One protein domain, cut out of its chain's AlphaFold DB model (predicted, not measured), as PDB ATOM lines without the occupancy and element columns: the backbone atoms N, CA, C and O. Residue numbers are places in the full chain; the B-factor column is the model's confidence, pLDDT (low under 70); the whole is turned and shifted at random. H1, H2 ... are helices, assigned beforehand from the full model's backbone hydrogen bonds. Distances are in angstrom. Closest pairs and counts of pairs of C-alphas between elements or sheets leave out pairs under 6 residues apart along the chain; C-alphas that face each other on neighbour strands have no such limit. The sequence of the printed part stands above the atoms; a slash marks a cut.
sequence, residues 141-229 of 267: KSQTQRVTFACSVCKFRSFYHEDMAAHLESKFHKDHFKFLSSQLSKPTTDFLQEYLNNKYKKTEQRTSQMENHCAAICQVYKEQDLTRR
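AT A GLANCE: This is residues 141 to 229 of the 267 residues of the protein "C2H2 AKAP95-type domain-containing protein" of Hucho hucho (huchen) (UniProt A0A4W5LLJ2). A long helix, H4, makes one side of a loose frame; H2 and H3 come back along it at a distance, and the looped link of residues 148 to 160 fills the middle. H5 makes a corner with H4's end, and short H1 packs on both. The printed part has 89 residues, with five named helices, H1 to H5 in chain order, and no named strand: all helix. It is only just loose, close to compact, with a radius of gyration of the C-alphas of 15.0 A and spans of 42 by 31 by 21 A.

HOW THE PARTS SIT: Start at H4, residues 186 to 208. With residues 203 to 207 alone it touches H1, residues 141 to 147, about perpendicular at 80 degrees; the closest C-alphas, of Val 147 and Thr 207, are 6.0 A apart. H1 touches H5, residues 213 to 227, at a shallow tilt of 27 degrees, opposite ways; their closest C-alphas, of Thr 144 and Val 220, are 6.0 A apart. H2, residues 161 to 169, is close to H4 but not clearly touching, with the closest C-alphas, of His 161 and Glu 204, 6.8 A apart. H3, residues 171 to 183, is apart from H1 and H5. In all five helices every O i to N i+4 pair is within hydrogen-bond range.

IN THESE COORDINATES: Find C-alpha 186 at (49.170, 36.429, 82.263); from there H4 runs 33.0 A to C-alpha 208. H5 runs 21.4 A to C-alpha 227 at (54.364, 28.650, 122.441). H3 measures 18.5 A, H2 12.5 A and H1 10.5 A.

THE WHOLE: The C-alphas of Lys 186 and Arg 229, the two farthest apart, are 45.4 A apart. The printed part has no cut. The link from H1 to H2 is long; within it residues 149 to 150 pair antiparallel with 157 to 158. Residues 182 to 187 stand free. The pLDDT is under 70 at residues 141 to 142, 211 and 225 to 229.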
ATOM      1  N   LYS A 141      59.142  26.778 113.319       60.06
ATOM      2  CA  LYS A 141      58.770  27.299 112.000       60.06
ATOM      3  C   LYS A 141      59.272  26.413 110.853       60.06
ATOM      4  O   LYS A 141      58.532  26.167 109.903       60.06
ATOM      5  N   SER A 142      60.507  25.925 110.941       63.25
ATOM      6  CA  SER A 142      61.115  25.061 109.924       63.25
ATOM      7  C   SER A 142      60.556  23.636 109.949       63.25
ATOM      8  O   SER A 142      60.372  23.049 108.885       63.25
ATOM      9  N   GLN A 143      60.208  23.112 111.129       70.50
ATOM     10  CA  GLN A 143      59.572  21.800 111.273       70.50
ATOM     11  C   GLN A 143      58.153  21.817 110.695       70.50
ATOM     12  O   GLN A 143      57.807  21.003 109.841       70.50
ATOM     13  N   THR A 144      57.370  22.837 111.047       71.25
ATOM     14  CA  THR A 144      56.009  23.018 110.535       71.25
ATOM     15  C   THR A 144      55.980  23.153 109.003       71.25
ATOM     16  O   THR A 144      55.133  22.556 108.344       71.25
ATOM     17  N   GLN A 145      56.919  23.890 108.398       74.94
ATOM     18  CA  GLN A 145      57.001  24.043 106.934       74.94
ATOM     19  C   GLN A 145      57.400  22.770 106.175       74.94
ATOM     20  O   GLN A 145      57.262  22.723 104.948       74.94
ATOM     21  N   ARG A 146      57.956  21.772 106.868       74.88
ATOM     22  CA  ARG A 146      58.334  20.489 106.267       74.88
ATOM     23  C   ARG A 146      57.156  19.524 106.185       74.88
ATOM     24  O   ARG A 146      57.119  18.756 105.237       74.88
ATOM     25  N   VAL A 147      56.215  19.620 107.126       82.06
ATOM     26  CA  VAL A 147      55.105  18.661 107.285       82.06
ATOM     27  C   VAL A 147      53.730  19.228 106.944       82.06
ATOM     28  O   VAL A 147      52.752  18.496 106.903       82.06
ATOM     29  N   THR A 148      53.624  20.545 106.741       87.06
ATOM     30  CA  THR A 148      52.345  21.191 106.419       87.06
ATOM     31  C   THR A 148      52.330  21.637 104.963       87.06
ATOM     32  O   THR A 148      53.140  22.473 104.550       87.06
ATOM     33  N   PHE A 149      51.344  21.169 104.209       88.62
ATOM     34  CA  PHE A 149      50.955  21.737 102.929       88.62
ATOM     35  C   PHE A 149      50.291  23.098 103.150       88.62
ATOM     36  O   PHE A 149      49.454  23.263 104.035       88.62
ATOM     37  N   ALA A 150      50.641  24.099 102.340       90.94
ATOM     38  CA  ALA A 150      50.049  25.431 102.452       90.94
ATOM     39  C   ALA A 150      49.816  26.082 101.085       90.94
ATOM     40  O   ALA A 150      50.768  26.272 100.323       90.94
ATOM     41  N   CYS A 151      48.588  26.527 100.833       90.38
ATOM     42  CA  CYS A 151      48.219  27.350  99.687       90.38
ATOM     43  C   CYS A 151      48.351  28.833 100.062       90.38
ATOM     44  O   CYS A 151      47.699  29.305 100.993       90.38
ATOM     45  N   SER A 152      49.216  29.578  99.366       86.81
ATOM     46  CA  SER A 152      49.399  31.019  99.614       86.81
ATOM     47  C   SER A 152      48.232  31.862  99.109       86.81
ATOM     48  O   SER A 152      47.971  32.915  99.676       86.81
ATOM     49  N   VAL A 153      47.522  31.387  98.084       88.50
ATOM     50  CA  VAL A 153      46.392  32.092  97.465       88.50
ATOM     51  C   VAL A 153      45.159  32.042  98.367       88.50
ATOM     52  O   VAL A 153      44.596  33.071  98.706       88.50
ATOM     53  N   CYS A 154      44.790  30.858  98.852       89.31
ATOM     54  CA  CYS A 154      43.594  30.683  99.680       89.31
ATOM     55  C   CYS A 154      43.865  30.722 101.194       89.31
ATOM     56  O   CYS A 154      42.950  30.486 101.978       89.31
ATOM     57  N   LYS A 155      45.123  30.936 101.616       88.62
ATOM     58  CA  LYS A 155      45.584  30.837 103.019       88.62
ATOM     59  C   LYS A 155      45.244  29.494 103.698       88.62
ATOM     60  O   LYS A 155      45.213  29.397 104.923       88.62
ATOM     61  N   PHE A 156      45.019  28.449 102.902       90.44
ATOM     62  CA  PHE A 156      44.675  27.105 103.363       90.44
ATOM     63  C   PHE A 156      45.926  26.343 103.811       90.44
ATOM     64  O   PHE A 156      46.985  26.458 103.184       90.44
ATOM     65  N   ARG A 157      45.821  25.562 104.890       90.00
ATOM     66  CA  ARG A 157      46.905  24.724 105.419       90.00
ATOM     67  C   ARG A 157      46.351  23.361 105.829       90.00
ATOM     68  O   ARG A 157      45.368  23.325 106.557       90.00
ATOM     69  N   SER A 158      47.002  22.277 105.410       87.81
ATOM     70  CA  SER A 158      46.712  20.912 105.876       87.81
ATOM     71  C   SER A 158      48.011  20.120 106.056       87.81
ATOM     72  O   SER A 158      49.045  20.481 105.497       87.81
ATOM     73  N   PHE A 159      47.971  19.064 106.862       86.62
ATOM     74  CA  PHE A 159      49.057  18.093 107.006       86.62
ATOM     75  C   PHE A 159      48.947  16.943 106.002       86.62
ATOM     76  O   PHE A 159      49.943  16.287 105.722       86.62
ATOM     77  N   TYR A 160      47.756  16.711 105.454       85.69
ATOM     78  CA  TYR A 160      47.490  15.596 104.556       85.69
ATOM     79  C   TYR A 160      47.538  16.053 103.100       85.69
ATOM     80  O   TYR A 160      47.095  17.154 102.751       85.69
ATOM     81  N   HIS A 161      48.117  15.204 102.256       87.50
ATOM     82  CA  HIS A 161      48.255  15.463 100.827       87.50
ATOM     83  C   HIS A 161      46.881  15.461 100.146       87.50
ATOM     84  O   HIS A 161      46.598  16.326  99.322       87.50
ATOM     85  N   GLU A 162      46.007  14.543 100.556       89.62
ATOM     86  CA  GLU A 162      44.654  14.348 100.042       89.62
ATOM     87  C   GLU A 162      43.808  15.619 100.199       89.62
ATOM     88  O   GLU A 162      43.163  16.062  99.249       89.62
ATOM     89  N   ASP A 163      43.883  16.270 101.363       90.19
ATOM     90  CA  ASP A 163      43.176  17.526 101.628       90.19
ATOM     91  C   ASP A 163      43.676  18.669 100.741       90.19
ATOM     92  O   ASP A 163      42.902  19.527 100.313       90.19
ATOM     93  N   MET A 164      44.986  18.719 100.483       90.44
ATOM     94  CA  MET A 164      45.566  19.754  99.634       90.44
ATOM     95  C   MET A 164      45.242  19.510  98.157       90.44
ATOM     96  O   MET A 164      44.938  20.470  97.449       90.44
ATOM     97  N   ALA A 165      45.242  18.255  97.701       90.25
ATOM     98  CA  ALA A 165      44.783  17.886  96.364       90.25
ATOM     99  C   ALA A 165      43.317  18.300  96.160       90.25
ATOM    100  O   ALA A 165      42.999  19.064  95.247       90.25
ATOM    101  N   ALA A 166      42.442  17.907  97.093       92.94
ATOM    102  CA  ALA A 166      41.031  18.284  97.080       92.94
ATOM    103  C   ALA A 166      40.840  19.809  97.138       92.94
ATOM    104  O   ALA A 166      39.959  20.358  96.472       92.94
ATOM    105  N   HIS A 167      41.682  20.523  97.893       93.06
ATOM    106  CA  HIS A 167      41.666  21.982  97.941       93.06
ATOM    107  C   HIS A 167      41.959  22.608  96.572       93.06
ATOM    108  O   HIS A 167      41.207  23.487  96.150       93.06
ATOM    109  N   LEU A 168      43.008  22.162  95.875       90.25
ATOM    110  CA  LEU A 168      43.378  22.682  94.553       90.25
ATOM    111  C   LEU A 168      42.296  22.396  93.498       90.25
ATOM    112  O   LEU A 168      42.050  23.219  92.614       90.25
ATOM    113  N   GLU A 169      41.601  21.265  93.615       90.12
ATOM    114  CA  GLU A 169      40.504  20.898  92.716       90.12
ATOM    115  C   GLU A 169      39.167  21.569  93.061       90.12
ATOM    116  O   GLU A 169      38.272  21.635  92.205       90.12
ATOM    117  N   SER A 170      39.030  22.095  94.280       93.44
ATOM    118  CA  SER A 170      37.799  22.707  94.769       93.44
ATOM    119  C   SER A 170      37.391  23.946  93.965       93.44
ATOM    120  O   SER A 170      38.224  24.726  93.490       93.44
ATOM    121  N   LYS A 171      36.073  24.185  93.885       92.56
ATOM    122  CA  LYS A 171      35.514  25.409  93.282       92.56
ATOM    123  C   LYS A 171      36.071  26.679  93.924       92.56
ATOM    124  O   LYS A 171      36.339  27.649  93.235       92.56
ATOM    125  N   PHE A 172      36.330  26.644  95.232       93.06
ATOM    126  CA  PHE A 172      36.828  27.802  95.964       93.06
ATOM    127  C   PHE A 172      38.223  28.219  95.493       93.06
ATOM    128  O   PHE A 172      38.457  29.400  95.252       93.06
ATOM    129  N   HIS A 173      39.136  27.259  95.320       92.44
ATOM    130  CA  HIS A 173      40.470  27.564  94.815       92.44
ATOM    131  C   HIS A 173      40.418  28.057  93.371       92.44
ATOM    132  O   HIS A 173      41.014  29.083  93.063       92.44
ATOM    133  N   LYS A 174      39.657  27.378  92.506       91.81
ATOM    134  CA  LYS A 174      39.530  27.732  91.085       91.81
ATOM    135  C   LYS A 174      38.899  29.107  90.874       91.81
ATOM    136  O   LYS A 174      39.428  29.901  90.101       91.81
ATOM    137  N   ASP A 175      37.820  29.418  91.587       93.62
ATOM    138  CA  ASP A 175      37.134  30.708  91.481       93.62
ATOM    139  C   ASP A 175      37.995  31.838  92.051       93.62
ATOM    140  O   ASP A 175      38.116  32.901  91.439       93.62
ATOM    141  N   HIS A 176      38.654  31.600  93.190       91.25
ATOM    142  CA  HIS A 176      39.551  32.587  93.781       91.25
ATOM    143  C   HIS A 176      40.788  32.824  92.909       91.25
ATOM    144  O   HIS A 176      41.189  33.967  92.697       91.25
ATOM    145  N   PHE A 177      41.357  31.758  92.343       91.38
ATOM    146  CA  PHE A 177      42.477  31.861  91.421       91.38
ATOM    147  C   PHE A 177      42.072  32.605  90.149       91.38
ATOM    148  O   PHE A 177      42.757  33.547  89.778       91.38
ATOM    149  N   LYS A 178      40.914  32.290  89.551       91.50
ATOM    150  CA  LYS A 178      40.374  32.998  88.378       91.50
ATOM    151  C   LYS A 178      40.164  34.489  88.647       91.50
ATOM    152  O   LYS A 178      40.469  35.315  87.787       91.50
ATOM    153  N   PHE A 179      39.668  34.844  89.832       91.94
ATOM    154  CA  PHE A 179      39.554  36.241  90.245       91.94
ATOM    155  C   PHE A 179      40.930  36.918  90.285       91.94
ATOM    156  O   PHE A 179      41.097  37.986  89.697       91.94
ATOM    157  N   LEU A 180      41.941  36.281  90.880       88.12
ATOM    158  CA  LEU A 180      43.308  36.810  90.880       88.12
ATOM    159  C   LEU A 180      43.904  36.888  89.468       88.12
ATOM    160  O   LEU A 180      44.533  37.886  89.140       88.12
ATOM    161  N   SER A 181      43.643  35.907  88.600       87.69
ATOM    162  CA  SER A 181      44.076  35.920  87.197       87.69
ATOM    163  C   SER A 181      43.488  37.087  86.405       87.69
ATOM    164  O   SER A 181      44.101  37.538  85.449       87.69
ATOM    165  N   SER A 182      42.303  37.580  86.783       90.81
ATOM    166  CA  SER A 182      41.698  38.762  86.150       90.81
ATOM    167  C   SER A 182      42.349  40.078  86.585       90.81
ATOM    168  O   SER A 182      42.314  41.055  85.844       90.81
ATOM    169  N   GLN A 183      42.949  40.097  87.779       90.50
ATOM    170  CA  GLN A 183      43.622  41.267  88.350       90.50
ATOM    171  C   GLN A 183      45.112  41.314  87.997       90.50
ATOM    172  O   GLN A 183      45.749  42.360  88.102       90.50
ATOM    173  N   LEU A 184      45.687  40.178  87.606       86.81
ATOM    174  CA  LEU A 184      47.110  40.020  87.354       86.81
ATOM    175  C   LEU A 184      47.384  39.790  85.869       86.81
ATOM    176  O   LEU A 184      46.559  39.278  85.118       86.81
ATOM    177  N   SER A 185      48.593  40.143  85.435       89.19
ATOM    178  CA  SER A 185      49.027  39.833  84.076       89.19
ATOM    179  C   SER A 185      49.159  38.313  83.877       89.19
ATOM    180  O   SER A 185      49.450  37.571  84.824       89.19
ATOM    181  N   LYS A 186      48.979  37.843  82.637       86.12
ATOM    182  CA  LYS A 186      49.170  36.429  82.263       86.12
ATOM    183  C   LYS A 186      50.504  35.842  82.764       86.12
ATOM    184  O   LYS A 186      50.440  34.852  83.486       86.12
ATOM    185  N   PRO A 187      51.682  36.473  82.542       89.44
ATOM    186  CA  PRO A 187      52.944  35.894  83.010       89.44
ATOM    187  C   PRO A 187      53.033  35.791  84.542       89.44
ATOM    188  O   PRO A 187      53.627  34.852  85.065       89.44
ATOM    189  N   THR A 188      52.419  36.717  85.287       89.31
ATOM    190  CA  THR A 188      52.368  36.641  86.757       89.31
ATOM    191  C   THR A 188      51.476  35.495  87.234       89.31
ATOM    192  O   THR A 188      51.799  34.816  88.206       89.31
ATOM    193  N   THR A 189      50.353  35.279  86.548       90.38
ATOM    194  CA  THR A 189      49.392  34.218  86.868       90.38
ATOM    195  C   THR A 189      49.977  32.835  86.591       90.38
ATOM    196  O   THR A 189      49.881  31.952  87.444       90.38
ATOM    197  N   ASP A 190      50.642  32.663  85.449       90.94
ATOM    198  CA  ASP A 190      51.292  31.404  85.079       90.94
ATOM    199  C   ASP A 190      52.392  31.043  86.085       90.94
ATOM    200  O   ASP A 190      52.442  29.918  86.588       90.94
ATOM    201  N   PHE A 191      53.201  32.032  86.486       92.44
ATOM    202  CA  PHE A 191      54.201  31.858  87.539       92.44
ATOM    203  C   PHE A 191      53.578  31.447  88.881       92.44
ATOM    204  O   PHE A 191      54.109  30.575  89.566       92.44
ATOM    205  N   LEU A 192      52.450  32.046  89.279       91.06
ATOM    206  CA  LEU A 192      51.751  31.684  90.517       91.06
ATOM    207  C   LEU A 192      51.247  30.240  90.484       91.06
ATOM    208  O   LEU A 192      51.407  29.517  91.471       91.06
ATOM    209  N   GLN A 193      50.671  29.810  89.362       90.31
ATOM    210  CA  GLN A 193      50.201  28.438  89.188       90.31
ATOM    211  C   GLN A 193      51.364  27.440  89.263       90.31
ATOM    212  O   GLN A 193      51.302  26.458  90.009       90.31
ATOM    213  N   GLU A 194      52.453  27.710  88.541       92.94
ATOM    214  CA  GLU A 194      53.657  26.883  88.585       92.94
ATOM    215  C   GLU A 194      54.258  26.852  89.996       92.94
ATOM    216  O   GLU A 194      54.604  25.785  90.507       92.94
ATOM    217  N   TYR A 195      54.321  28.002  90.670       91.25
ATOM    218  CA  TYR A 195      54.821  28.120  92.035       91.25
ATOM    219  C   TYR A 195      54.020  27.259  93.018       91.25
ATOM    220  O   TYR A 195      54.616  26.541  93.825       91.25
ATOM    221  N   LEU A 196      52.685  27.296  92.951       90.38
ATOM    222  CA  LEU A 196      51.822  26.487  93.814       90.38
ATOM    223  C   LEU A 196      52.033  24.989  93.569       90.38
ATOM    224  O   LEU A 196      52.248  24.243  94.527       90.38
ATOM    225  N   ASN A 197      52.075  24.569  92.303       90.50
ATOM    226  CA  ASN A 197      52.321  23.177  91.923       90.50
ATOM    227  C   ASN A 197      53.715  22.696  92.352       90.50
ATOM    228  O   ASN A 197      53.875  21.588  92.864       90.50
ATOM    229  N   ASN A 198      54.739  23.536  92.200       92.81
ATOM    230  CA  ASN A 198      56.098  23.225  92.634       92.81
ATOM    231  C   ASN A 198      56.181  23.125  94.165       92.81
ATOM    232  O   ASN A 198      56.786  22.199  94.707       92.81
ATOM    233  N   LYS A 199      55.535  24.047  94.886       88.50
ATOM    234  CA  LYS A 199      55.470  24.022  96.354       88.50
ATOM    235  C   LYS A 199      54.764  22.767  96.864       88.50
ATOM    236  O   LYS A 199      55.213  22.182  97.852       88.50
ATOM    237  N   TYR A 200      53.693  22.361  96.190       86.75
ATOM    238  CA  TYR A 200      52.968  21.132  96.472       86.75
ATOM    239  C   TYR A 200      53.874  19.905  96.325       86.75
ATOM    240  O   TYR A 200      54.163  19.249  97.326       86.75
ATOM    241  N   LYS A 201      54.446  19.690  95.131       90.06
ATOM    242  CA  LYS A 201      55.341  18.556  94.838       90.06
ATOM    243  C   LYS A 201      56.545  18.500  95.781       90.06
ATOM    244  O   LYS A 201      56.894  17.445  96.298       90.06
ATOM    245  N   LYS A 202      57.160  19.650  96.082       88.94
ATOM    246  CA  LYS A 202      58.274  19.734  97.045       88.94
ATOM    247  C   LYS A 202      57.865  19.368  98.466       88.94
ATOM    248  O   LYS A 202      58.699  18.919  99.246       88.94
ATOM    249  N   THR A 203      56.627  19.636  98.866       85.12
ATOM    250  CA  THR A 203      56.150  19.308 100.218       85.12
ATOM    251  C   THR A 203      55.767  17.842 100.310       85.12
ATOM    252  O   THR A 203      56.145  17.193 101.278       85.12
ATOM    253  N   GLU A 204      55.147  17.302  99.265       86.38
ATOM    254  CA  GLU A 204      54.856  15.877  99.131       86.38
ATOM    255  C   GLU A 204      56.136  15.038  99.166       86.38
ATOM    256  O   GLU A 204      56.251  14.134  99.985       86.38
ATOM    257  N   GLN A 205      57.155  15.398  98.381       87.31
ATOM    258  CA  GLN A 205      58.436  14.688  98.375       87.31
ATOM    259  C   GLN A 205      59.144  14.731  99.741       87.31
ATOM    260  O   GLN A 205      59.769  13.759 100.155       87.31
ATOM    261  N   ARG A 206      59.061  15.858 100.458       82.69
ATOM    262  CA  ARG A 206      59.632  15.975 101.813       82.69
ATOM    263  C   ARG A 206      58.860  15.140 102.833       82.69
ATOM    264  O   ARG A 206      59.468  14.584 103.738       82.69
ATOM    265  N   THR A 207      57.548  15.066 102.664       82.44
ATOM    266  CA  THR A 207      56.623  14.291 103.495       82.44
ATOM    267  C   THR A 207      56.826  12.791 103.291       82.44
ATOM    268  O   THR A 207      56.927  12.058 104.270       82.44
ATOM    269  N   SER A 208      56.973  12.338 102.043       82.00
ATOM    270  CA  SER A 208      57.151  10.922 101.699       82.00
ATOM    271  C   SER A 208      58.521  10.362 102.087       82.00
ATOM    272  O   SER A 208      58.632   9.187 102.416       82.00
ATOM    273  N   GLN A 209      59.563  11.198 102.107       80.69
ATOM    274  CA  GLN A 209      60.891  10.820 102.611       80.69
ATOM    275  C   GLN A 209      60.952  10.709 104.141       80.69
ATOM    276  O   GLN A 209      61.988  10.335 104.691       80.69
ATOM    277  N   MET A 210      59.882  11.071 104.846       76.12
ATOM    278  CA  MET A 210      59.868  11.130 106.297       76.12
ATOM    279  C   MET A 210      59.208   9.872 106.865       76.12
ATOM    280  O   MET A 210      58.000   9.684 106.773       76.12
ATOM    281  N   GLU A 211      60.006   9.026 107.510       68.75
ATOM    282  CA  GLU A 211      59.574   7.716 108.026       68.75
ATOM    283  C   GLU A 211      58.486   7.813 109.116       68.75
ATOM    284  O   GLU A 211      57.759   6.857 109.360       68.75
ATOM    285  N   ASN A 212      58.346   8.975 109.766       80.00
ATOM    286  CA  ASN A 212      57.447   9.176 110.905       80.00
ATOM    287  C   ASN A 212      56.593  10.444 110.757       80.00
ATOM    288  O   ASN A 212      56.693  11.378 111.560       80.00
ATOM    289  N   HIS A 213      55.734  10.479 109.734       79.19
ATOM    290  CA  HIS A 213      54.850  11.620 109.474       79.19
ATOM    291  C   HIS A 213      53.985  11.988 110.693       79.19
ATOM    292  O   HIS A 213      53.938  13.148 111.105       79.19
ATOM    293  N   CYS A 214      53.401  10.982 111.355       80.25
ATOM    294  CA  CYS A 214      52.598  11.177 112.563       80.25
ATOM    295  C   CYS A 214      53.402  11.765 113.731       80.25
ATOM    296  O   CYS A 214      52.922  12.678 114.398       80.25
ATOM    297  N   ALA A 215      54.637  11.304 113.965       83.25
ATOM    298  CA  ALA A 215      55.463  11.821 115.061       83.25
ATOM    299  C   ALA A 215      55.816  13.299 114.851       83.25
ATOM    300  O   ALA A 215      55.779  14.093 115.792       83.25
ATOM    301  N   ALA A 216      56.098  13.689 113.608       81.44
ATOM    302  CA  ALA A 216      56.396  15.073 113.277       81.44
ATOM    303  C   ALA A 216      55.160  15.983 113.394       81.44
ATOM    304  O   ALA A 216      55.288  17.108 113.875       81.44
ATOM    305  N   ILE A 217      53.966  15.497 113.031       84.44
ATOM    306  CA  ILE A 217      52.700  16.210 113.273       84.44
ATOM    307  C   ILE A 217      52.484  16.408 114.781       84.44
ATOM    308  O   ILE A 217      52.250  17.533 115.226       84.44
ATOM    309  N   CYS A 218      52.622  15.347 115.583       83.62
ATOM    310  CA  CYS A 218      52.495  15.425 117.042       83.62
ATOM    311  C   CYS A 218      53.488  16.420 117.656       83.62
ATOM    312  O   CYS A 218      53.137  17.177 118.561       83.62
ATOM    313  N   GLN A 219      54.718  16.457 117.141       82.69
ATOM    314  CA  GLN A 219      55.727  17.411 117.581       82.69
ATOM    315  C   GLN A 219      55.331  18.859 117.260       82.69
ATOM    316  O   GLN A 219      55.435  19.720 118.132       82.69
ATOM    317  N   VAL A 220      54.804  19.123 116.060       82.44
ATOM    318  CA  VAL A 220      54.307  20.456 115.682       82.44
ATOM    319  C   VAL A 220      53.183  20.920 116.613       82.44
ATOM    320  O   VAL A 220      53.204  22.070 117.053       82.44
ATOM    321  N   TYR A 221      52.229  20.050 116.957       77.94
ATOM    322  CA  TYR A 221      51.161  20.397 117.903       77.94
ATOM    323  C   TYR A 221      51.697  20.681 119.309       77.94
ATOM    324  O   TYR A 221      51.361  21.709 119.901       77.94
ATOM    325  N   LYS A 222      52.600  19.831 119.812       79.94
ATOM    326  CA  LYS A 222      53.237  20.019 121.123       79.94
ATOM    327  C   LYS A 222      53.981  21.355 121.209       79.94
ATOM    328  O   LYS A 222      53.884  22.056 122.211       79.94
ATOM    329  N   GLU A 223      54.707  21.737 120.161       71.50
ATOM    330  CA  GLU A 223      55.448  23.004 120.113       71.50
ATOM    331  C   GLU A 223      54.527  24.234 120.012       71.50
ATOM    332  O   GLU A 223      54.809  25.265 120.633       71.50
ATOM    333  N   GLN A 224      53.410  24.139 119.280       70.75
ATOM    334  CA  GLN A 224      52.406  25.210 119.220       70.75
ATOM    335  C   GLN A 224      51.738  25.447 120.579       70.75
ATOM    336  O   GLN A 224      51.588  26.599 120.988       70.75
ATOM    337  N   ASP A 225      51.395  24.382 121.305       69.81
ATOM    338  CA  ASP A 225      50.826  24.483 122.652       69.81
ATOM    339  C   ASP A 225      51.800  25.109 123.652       69.81
ATOM    340  O   ASP A 225      51.403  25.937 124.468       69.81
ATOM    341  N   LEU A 226      53.089  24.768 123.568       63.94
ATOM    342  CA  LEU A 226      54.117  25.362 124.426       63.94
ATOM    343  C   LEU A 226      54.356  26.844 124.113       63.94
ATOM    344  O   LEU A 226      54.661  27.620 125.015       63.94
ATOM    345  N   THR A 227      54.213  27.247 122.850       61.34
ATOM    346  CA  THR A 227      54.364  28.650 122.441       61.34
ATOM    347  C   THR A 227      53.152  29.485 122.867       61.34
ATOM    348  O   THR A 227      53.344  30.592 123.354       61.34
ATOM    349  N   ARG A 228      51.940  28.912 122.799       59.22
ATOM    350  CA  ARG A 228      50.673  29.485 123.311       59.22
ATOM    351  C   ARG A 228      50.525  29.409 124.844       59.22
ATOM    352  O   ARG A 228      49.490  29.748 125.405       59.22
ATOM    353  N   ARG A 229      51.523  28.877 125.549       47.09
ATOM    354  CA  ARG A 229      51.629  28.991 127.012       47.09
ATOM    355  C   ARG A 229      52.701  29.987 127.442       47.09
ATOM    356  O   ARG A 229      52.827  30.235 128.637       47.09
TER     357      ARG A 229